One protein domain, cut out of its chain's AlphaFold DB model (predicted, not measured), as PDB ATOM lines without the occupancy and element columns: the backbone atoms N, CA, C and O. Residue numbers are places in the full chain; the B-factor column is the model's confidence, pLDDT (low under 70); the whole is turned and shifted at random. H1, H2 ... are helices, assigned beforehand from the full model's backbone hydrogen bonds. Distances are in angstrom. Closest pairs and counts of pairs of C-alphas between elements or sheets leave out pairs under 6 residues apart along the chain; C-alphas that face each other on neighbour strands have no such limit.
ATOM      1  N   ALA A  85      21.236  34.254  48.169       61.72
ATOM      2  CA  ALA A  85      20.183  33.552  47.438       61.72
ATOM      3  C   ALA A  85      19.572  32.386  48.240       61.72
ATOM      4  O   ALA A  85      18.351  32.221  48.241       61.72
ATOM      5  N   GLU A  86      20.401  31.608  48.942       60.94
ATOM      6  CA  GLU A  86      19.946  30.548  49.849       60.94
ATOM      7  C   GLU A  86      19.268  31.165  51.078       60.94
ATOM      8  O   GLU A  86      18.130  30.815  51.369       60.94
ATOM      9  N   ASP A  87      19.874  32.186  51.698       61.47
ATOM     10  CA  ASP A  87      19.277  32.878  52.852       61.47
ATOM     11  C   ASP A  87      17.932  33.552  52.507       61.47
ATOM     12  O   ASP A  87      16.985  33.501  53.293       61.47
ATOM     13  N   MET A  88      17.802  34.160  51.318       61.25
ATOM     14  CA  MET A  88      16.521  34.709  50.846       61.25
ATOM     15  C   MET A  88      15.468  33.620  50.643       61.25
ATOM     16  O   MET A  88      14.317  33.800  51.043       61.25
ATOM     17  N   SER A  89      15.847  32.503  50.022       64.44
ATOM     18  CA  SER A  89      14.927  31.393  49.756       64.44
ATOM     19  C   SER A  89      14.471  30.718  51.049       64.44
ATOM     20  O   SER A  89      13.293  30.391  51.183       64.44
ATOM     21  N   ASP A  90      15.367  30.583  52.025       68.62
ATOM     22  CA  ASP A  90      15.068  30.016  53.337       68.62
ATOM     23  C   ASP A  90      14.124  30.914  54.147       68.62
ATOM     24  O   ASP A  90      13.181  30.414  54.760       68.62
ATOM     25  N   LEU A  91      14.290  32.242  54.102       65.62
ATOM     26  CA  LEU A  91      13.369  33.181  54.758       65.62
ATOM     27  C   LEU A  91      11.981  33.186  54.114       65.62
ATOM     28  O   LEU A  91      10.968  33.189  54.818       65.62
ATOM     29  N   VAL A  92      11.924  33.122  52.781       63.69
ATOM     30  CA  VAL A  92      10.668  32.961  52.034       63.69
ATOM     31  C   VAL A  92       9.992  31.635  52.394       63.69
ATOM     32  O   VAL A  92       8.774  31.602  52.581       63.69
ATOM     33  N   ALA A  93      10.764  30.557  52.552       65.19
ATOM     34  CA  ALA A  93      10.263  29.258  52.989       65.19
ATOM     35  C   ALA A  93       9.781  29.269  54.452       65.19
ATOM     36  O   ALA A  93       8.820  28.574  54.786       65.19
ATOM     37  N   LEU A  94      10.399  30.084  55.311       72.38
ATOM     38  CA  LEU A  94      10.001  30.281  56.706       72.38
ATOM     39  C   LEU A  94       8.809  31.244  56.869       72.38
ATOM     40  O   LEU A  94       8.269  31.374  57.968       72.38
ATOM     41  N   GLY A  95       8.381  31.903  55.786       67.44
ATOM     42  CA  GLY A  95       7.276  32.863  55.779       67.44
ATOM     43  C   GLY A  95       7.642  34.257  56.299       67.44
ATOM     44  O   GLY A  95       6.745  35.073  56.516       67.44
ATOM     45  N   ASP A  96       8.933  34.555  56.480       82.12
ATOM     46  CA  ASP A  96       9.417  35.891  56.841       82.12
ATOM     47  C   ASP A  96       9.711  36.716  55.582       82.12
ATOM     48  O   ASP A  96      10.853  36.961  55.186       82.12
ATOM     49  N   TYR A  97       8.633  37.144  54.926       84.38
ATOM     50  CA  TYR A  97       8.704  37.966  53.718       84.38
ATOM     51  C   TYR A  97       9.251  39.375  53.989       84.38
ATOM     52  O   TYR A  97       9.788  40.001  53.079       84.38
ATOM     53  N   SER A  98       9.120  39.882  55.220       82.94
ATOM     54  CA  SER A  98       9.700  41.162  55.646       82.94
ATOM     55  C   SER A  98      11.223  41.104  55.676       82.94
ATOM     56  O   SER A  98      11.872  41.928  55.036       82.94
ATOM     57  N   GLY A  99      11.790  40.103  56.356       82.25
ATOM     58  CA  GLY A  99      13.234  39.901  56.409       82.25
ATOM     59  C   GLY A  99      13.816  39.597  55.030       82.25
ATOM     60  O   GLY A  99      14.834  40.173  54.651       82.25
ATOM     61  N   ALA A 100      13.136  38.767  54.231       85.31
ATOM     62  CA  ALA A 100      13.556  38.477  52.860       85.31
ATOM     63  C   ALA A 100      13.599  39.739  51.975       85.31
ATOM     64  O   ALA A 100      14.550  39.918  51.211       85.31
ATOM     65  N   LEU A 101      12.616  40.639  52.112       87.06
ATOM     66  CA  LEU A 101      12.575  41.905  51.378       87.06
ATOM     67  C   LEU A 101      13.754  42.818  51.744       87.06
ATOM     68  O   LEU A 101      14.397  43.360  50.850       87.06
ATOM     69  N   GLU A 102      14.084  42.947  53.033       87.31
ATOM     70  CA  GLU A 102      15.214  43.774  53.483       87.31
ATOM     71  C   GLU A 102      16.560  43.276  52.943       87.31
ATOM     72  O   GLU A 102      17.426  44.072  52.567       87.31
ATOM     73  N   ILE A 103      16.757  41.955  52.895       86.00
ATOM     74  CA  ILE A 103      17.979  41.370  52.331       86.00
ATOM     75  C   ILE A 103      18.013  41.592  50.816       86.00
ATOM     76  O   ILE A 103      19.077  41.909  50.278       86.00
ATOM     77  N   ALA A 104      16.872  41.465  50.129       86.75
ATOM     78  CA  ALA A 104      16.769  41.717  48.694       86.75
ATOM     79  C   ALA A 104      17.085  43.178  48.346       86.75
ATOM     80  O   ALA A 104      17.910  43.425  47.466       86.75
ATOM     81  N   ASP A 105      16.530  44.141  49.087       89.12
ATOM     82  CA  ASP A 105      16.825  45.565  48.898       89.12
ATOM     83  C   ASP A 105      18.306  45.870  49.161       89.12
ATOM     84  O   ASP A 105      18.968  46.476  48.320       89.12
ATOM     85  N   ARG A 106      18.884  45.349  50.253       88.56
ATOM     86  CA  ARG A 106      20.320  45.514  50.550       88.56
ATOM     87  C   ARG A 106      21.216  44.933  49.453       88.56
ATOM     88  O   ARG A 106      22.292  45.466  49.173       88.56
ATOM     89  N   ARG A 107      20.805  43.819  48.845       86.50
ATOM     90  CA  ARG A 107      21.541  43.192  47.744       86.50
ATOM     91  C   ARG A 107      21.477  44.042  46.477       86.50
ATOM     92  O   ARG A 107      22.499  44.198  45.814       86.50
ATOM     93  N   LEU A 108      20.328  44.650  46.189       88.44
ATOM     94  CA  LEU A 108      20.149  45.562  45.057       88.44
ATOM     95  C   LEU A 108      20.867  46.903  45.239       88.44
ATOM     96  O   LEU A 108      21.326  47.481  44.257       88.44
ATOM     97  N   GLU A 109      21.021  47.382  46.474       89.50
ATOM     98  CA  GLU A 109      21.860  48.549  46.777       89.50
ATOM     99  C   GLU A 109      23.328  48.312  46.399       89.50
ATOM    100  O   GLU A 109      24.001  49.220  45.913       89.50
ATOM    101  N   GLN A 110      23.826  47.089  46.605       88.75
ATOM    102  CA  GLN A 110      25.194  46.705  46.247       88.75
ATOM    103  C   GLN A 110      25.316  46.360  44.757       88.75
ATOM    104  O   GLN A 110      26.300  46.732  44.122       88.75
ATOM    105  N   ASN A 111      24.314  45.672  44.202       87.06
ATOM    106  CA  ASN A 111      24.271  45.199  42.823       87.06
ATOM    107  C   ASN A 111      22.879  45.450  42.207       87.06
ATOM    108  O   ASN A 111      22.024  44.565  42.233       87.06
ATOM    109  N   PRO A 112      22.641  46.618  41.581       86.81
ATOM    110  CA  PRO A 112      21.317  46.984  41.063       86.81
ATOM    111  C   PRO A 112      20.861  46.159  39.849       86.81
ATOM    112  O   PRO A 112      19.705  46.253  39.448       86.81
ATOM    113  N   GLY A 113      21.761  45.378  39.242       88.56
ATOM    114  CA  GLY A 113      21.475  44.497  38.105       88.56
ATOM    115  C   GLY A 113      21.250  43.031  38.480       88.56
ATOM    116  O   GLY A 113      21.247  42.187  37.591       88.56
ATOM    117  N   ASP A 114      21.131  42.710  39.768       87.06
ATOM    118  CA  ASP A 114      20.908  41.337  40.214       87.06
ATOM    119  C   ASP A 114      19.448  40.913  39.967       87.06
ATOM    120  O   ASP A 114      18.530  41.316  40.687       87.06
ATOM    121  N   GLU A 115      19.231  40.116  38.916       86.88
ATOM    122  CA  GLU A 115      17.904  39.642  38.503       86.88
ATOM    123  C   GLU A 115      17.220  38.787  39.579       86.88
ATOM    124  O   GLU A 115      16.008  38.899  39.767       86.88
ATOM    125  N   GLU A 116      17.980  37.978  40.321       82.75
ATOM    126  CA  GLU A 116      17.448  37.128  41.392       82.75
ATOM    127  C   GLU A 116      16.923  37.996  42.541       82.75
ATOM    128  O   GLU A 116      15.804  37.812  43.018       82.75
ATOM    129  N   ALA A 117      17.697  39.008  42.945       85.62
ATOM    130  CA  ALA A 117      17.290  39.925  44.006       85.62
ATOM    131  C   ALA A 117      16.067  40.770  43.603       85.62
ATOM    132  O   ALA A 117      15.191  41.010  44.436       85.62
ATOM    133  N   LEU A 118      15.962  41.177  42.330       88.56
ATOM    134  CA  LEU A 118      14.767  41.851  41.804       88.56
ATOM    135  C   LEU A 118      13.530  40.952  41.896       88.56
ATOM    136  O   LEU A 118      12.503  41.384  42.420       88.56
ATOM    137  N   GLN A 119      13.634  39.702  41.434       86.88
ATOM    138  CA  GLN A 119      12.523  38.749  41.483       86.88
ATOM    139  C   GLN A 119      12.076  38.471  42.917       86.88
ATOM    140  O   GLN A 119      10.881  38.531  43.208       86.88
ATOM    141  N   VAL A 120      13.020  38.215  43.827       85.50
ATOM    142  CA  VAL A 120      12.711  37.976  45.242       85.50
ATOM    143  C   VAL A 120      12.046  39.202  45.866       85.50
ATOM    144  O   VAL A 120      11.032  39.051  46.552       85.50
ATOM    145  N   ARG A 121      12.552  40.414  45.606       89.12
ATOM    146  CA  ARG A 121      11.960  41.657  46.119       89.12
ATOM    147  C   ARG A 121      10.515  41.821  45.653       89.12
ATOM    148  O   ARG A 121       9.626  42.070  46.469       89.12
ATOM    149  N   ASP A 122      10.274  41.673  44.353       90.19
ATOM    150  CA  ASP A 122       8.945  41.864  43.772       90.19
ATOM    151  C   ASP A 122       7.969  40.778  44.257       90.19
ATOM    152  O   ASP A 122       6.828  41.086  44.615       90.19
ATOM    153  N   GLN A 123       8.437  39.532  44.388       88.12
ATOM    154  CA  GLN A 123       7.661  38.425  44.944       88.12
ATOM    155  C   GLN A 123       7.292  38.664  46.414       88.12
ATOM    156  O   GLN A 123       6.119  38.560  46.780       88.12
ATOM    157  N   CYS A 124       8.259  39.018  47.265       89.38
ATOM    158  CA  CYS A 124       8.013  39.289  48.683       89.38
ATOM    159  C   CYS A 124       7.046  40.464  48.858       89.38
ATOM    160  O   CYS A 124       6.102  40.388  49.646       89.38
ATOM    161  N   ARG A 125       7.220  41.529  48.066       91.19
ATOM    162  CA  ARG A 125       6.328  42.690  48.071       91.19
ATOM    163  C   ARG A 125       4.901  42.316  47.680       91.19
ATOM    164  O   ARG A 125       3.968  42.752  48.353       91.19
ATOM    165  N   ALA A 126       4.718  41.511  46.636       90.44
ATOM    166  CA  ALA A 126       3.396  41.060  46.206       90.44
ATOM    167  C   ALA A 126       2.688  40.241  47.298       90.44
ATOM    168  O   ALA A 126       1.523  40.501  47.605       90.44
ATOM    169  N   VAL A 127       3.406  39.310  47.934       89.94
ATOM    170  CA  VAL A 127       2.862  38.484  49.023       89.94
ATOM    171  C   VAL A 127       2.492  39.334  50.239       89.94
ATOM    172  O   VAL A 127       1.399  39.178  50.784       89.94
ATOM    173  N   LEU A 128       3.351  40.275  50.646       89.75
ATOM    174  CA  LEU A 128       3.062  41.174  51.765       89.75
ATOM    175  C   LEU A 128       1.848  42.067  51.484       89.75
ATOM    176  O   LEU A 128       0.977  42.196  52.341       89.75
ATOM    177  N   ILE A 129       1.746  42.638  50.279       91.06
ATOM    178  CA  ILE A 129       0.571  43.420  49.864       91.06
ATOM    179  C   ILE A 129      -0.691  42.561  49.946       91.06
ATOM    180  O   ILE A 129      -1.695  43.006  50.498       91.06
ATOM    181  N   GLN A 130      -0.645  41.320  49.460       89.94
ATOM    182  CA  GLN A 130      -1.783  40.406  49.528       89.94
ATOM    183  C   GLN A 130      -2.163  40.074  50.979       89.94
ATOM    184  O   GLN A 130      -3.344  40.083  51.326       89.94
ATOM    185  N   MET A 131      -1.177  39.822  51.842       90.38
ATOM    186  CA  MET A 131      -1.388  39.525  53.259       90.38
ATOM    187  C   MET A 131      -2.011  40.713  54.001       90.38
ATOM    188  O   MET A 131      -2.975  40.535  54.752       90.38
ATOM    189  N   TYR A 132      -1.492  41.924  53.785       90.75
ATOM    190  CA  TYR A 132      -2.049  43.129  54.391       90.75
ATOM    191  C   TYR A 132      -3.432  43.443  53.824       90.75
ATOM    192  O   TYR A 132      -4.352  43.682  54.598       90.75
ATOM    193  N   SER A 133      -3.631  43.337  52.511       90.25
ATOM    194  CA  SER A 133      -4.943  43.512  51.883       90.25
ATOM    195  C   SER A 133      -5.983  42.543  52.459       90.25
ATOM    196  O   SER A 133      -7.069  42.972  52.839       90.25
ATOM    197  N   ALA A 134      -5.636  41.266  52.650       89.06
ATOM    198  CA  ALA A 134      -6.524  40.295  53.289       89.06
ATOM    199  C   ALA A 134      -6.868  40.665  54.744       89.06
ATOM    200  O   ALA A 134      -7.969  40.375  55.212       89.06
ATOM    201  N   ARG A 135      -5.944  41.313  55.465       88.31
ATOM    202  CA  ARG A 135      -6.140  41.741  56.855       88.31
ATOM    203  C   ARG A 135      -6.944  43.040  56.978       88.31
ATOM    204  O   ARG A 135      -7.729  43.158  57.915       88.31
ATOM    205  N   LEU A 136      -6.770  43.992  56.059       88.44
ATOM    206  CA  LEU A 136      -7.589  45.210  55.991       88.44
ATOM    207  C   LEU A 136      -9.000  44.909  55.454       88.44
ATOM    208  O   LEU A 136      -9.973  45.537  55.873       88.44
ATOM    209  N   GLY A 137      -9.125  43.916  54.573       88.81
ATOM    210  CA  GLY A 137     -10.375  43.555  53.916       88.81
ATOM    211  C   GLY A 137     -10.701  44.489  52.748       88.81
ATOM    212  O   GLY A 137      -9.820  44.902  51.999       88.81
TER     213      GLY A 137
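What this domain is: This is residues 85 to 137 of the 204 residues of an uncharacterized protein of Polyangiaceae bacterium (UniProt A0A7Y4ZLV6). Three helices zigzag as a small up-and-down bundle, each running against the one before, and the far end of the long H3, with residues 129 to 137, sticks out. The printed part has 53 residues with H1, H2 and H3 in that order and no named strand: all helix. It is compact, with a radius of gyration of the C-alphas of 11.3 A, yet elongated, spanning 36 by 19 by 13 A.

Where its parts are: Find C-alpha 85 at (20.183, 33.552, 47.438), where H1, residues 85 to 94, begins. H2, residues 97 to 110, covers 20.1 A. H3, residues 115 to 136, runs 31.4 A to C-alpha 136 at (-7.589, 45.210, 55.991).

How they stand to each other: H1 and H2 form a helical hairpin and touch, closest at the C-alphas of Met 88 and Ala 100, 5.2 A. H2 and H3, also a hairpin, touch at Ala 104 and Ala 117, their closest C-alphas, 5.0 A; their shallow tilt of 33 degrees is only just short of steep. H3 touches H1 with residues 116 to 124 alone, closest at the C-alphas of Val 120 and Met 88, 7.5 A. In H1, H2 and H3 every O i to N i+4 pair is within hydrogen-bond range.

The domain as a whole: The C-alphas of Gln 110 and Gly 137, 36.5 A apart, are the farthest. Both links are tight, and the printed part has no cut. Look for pLDDT under 70 at residues 85 to 93 and 95.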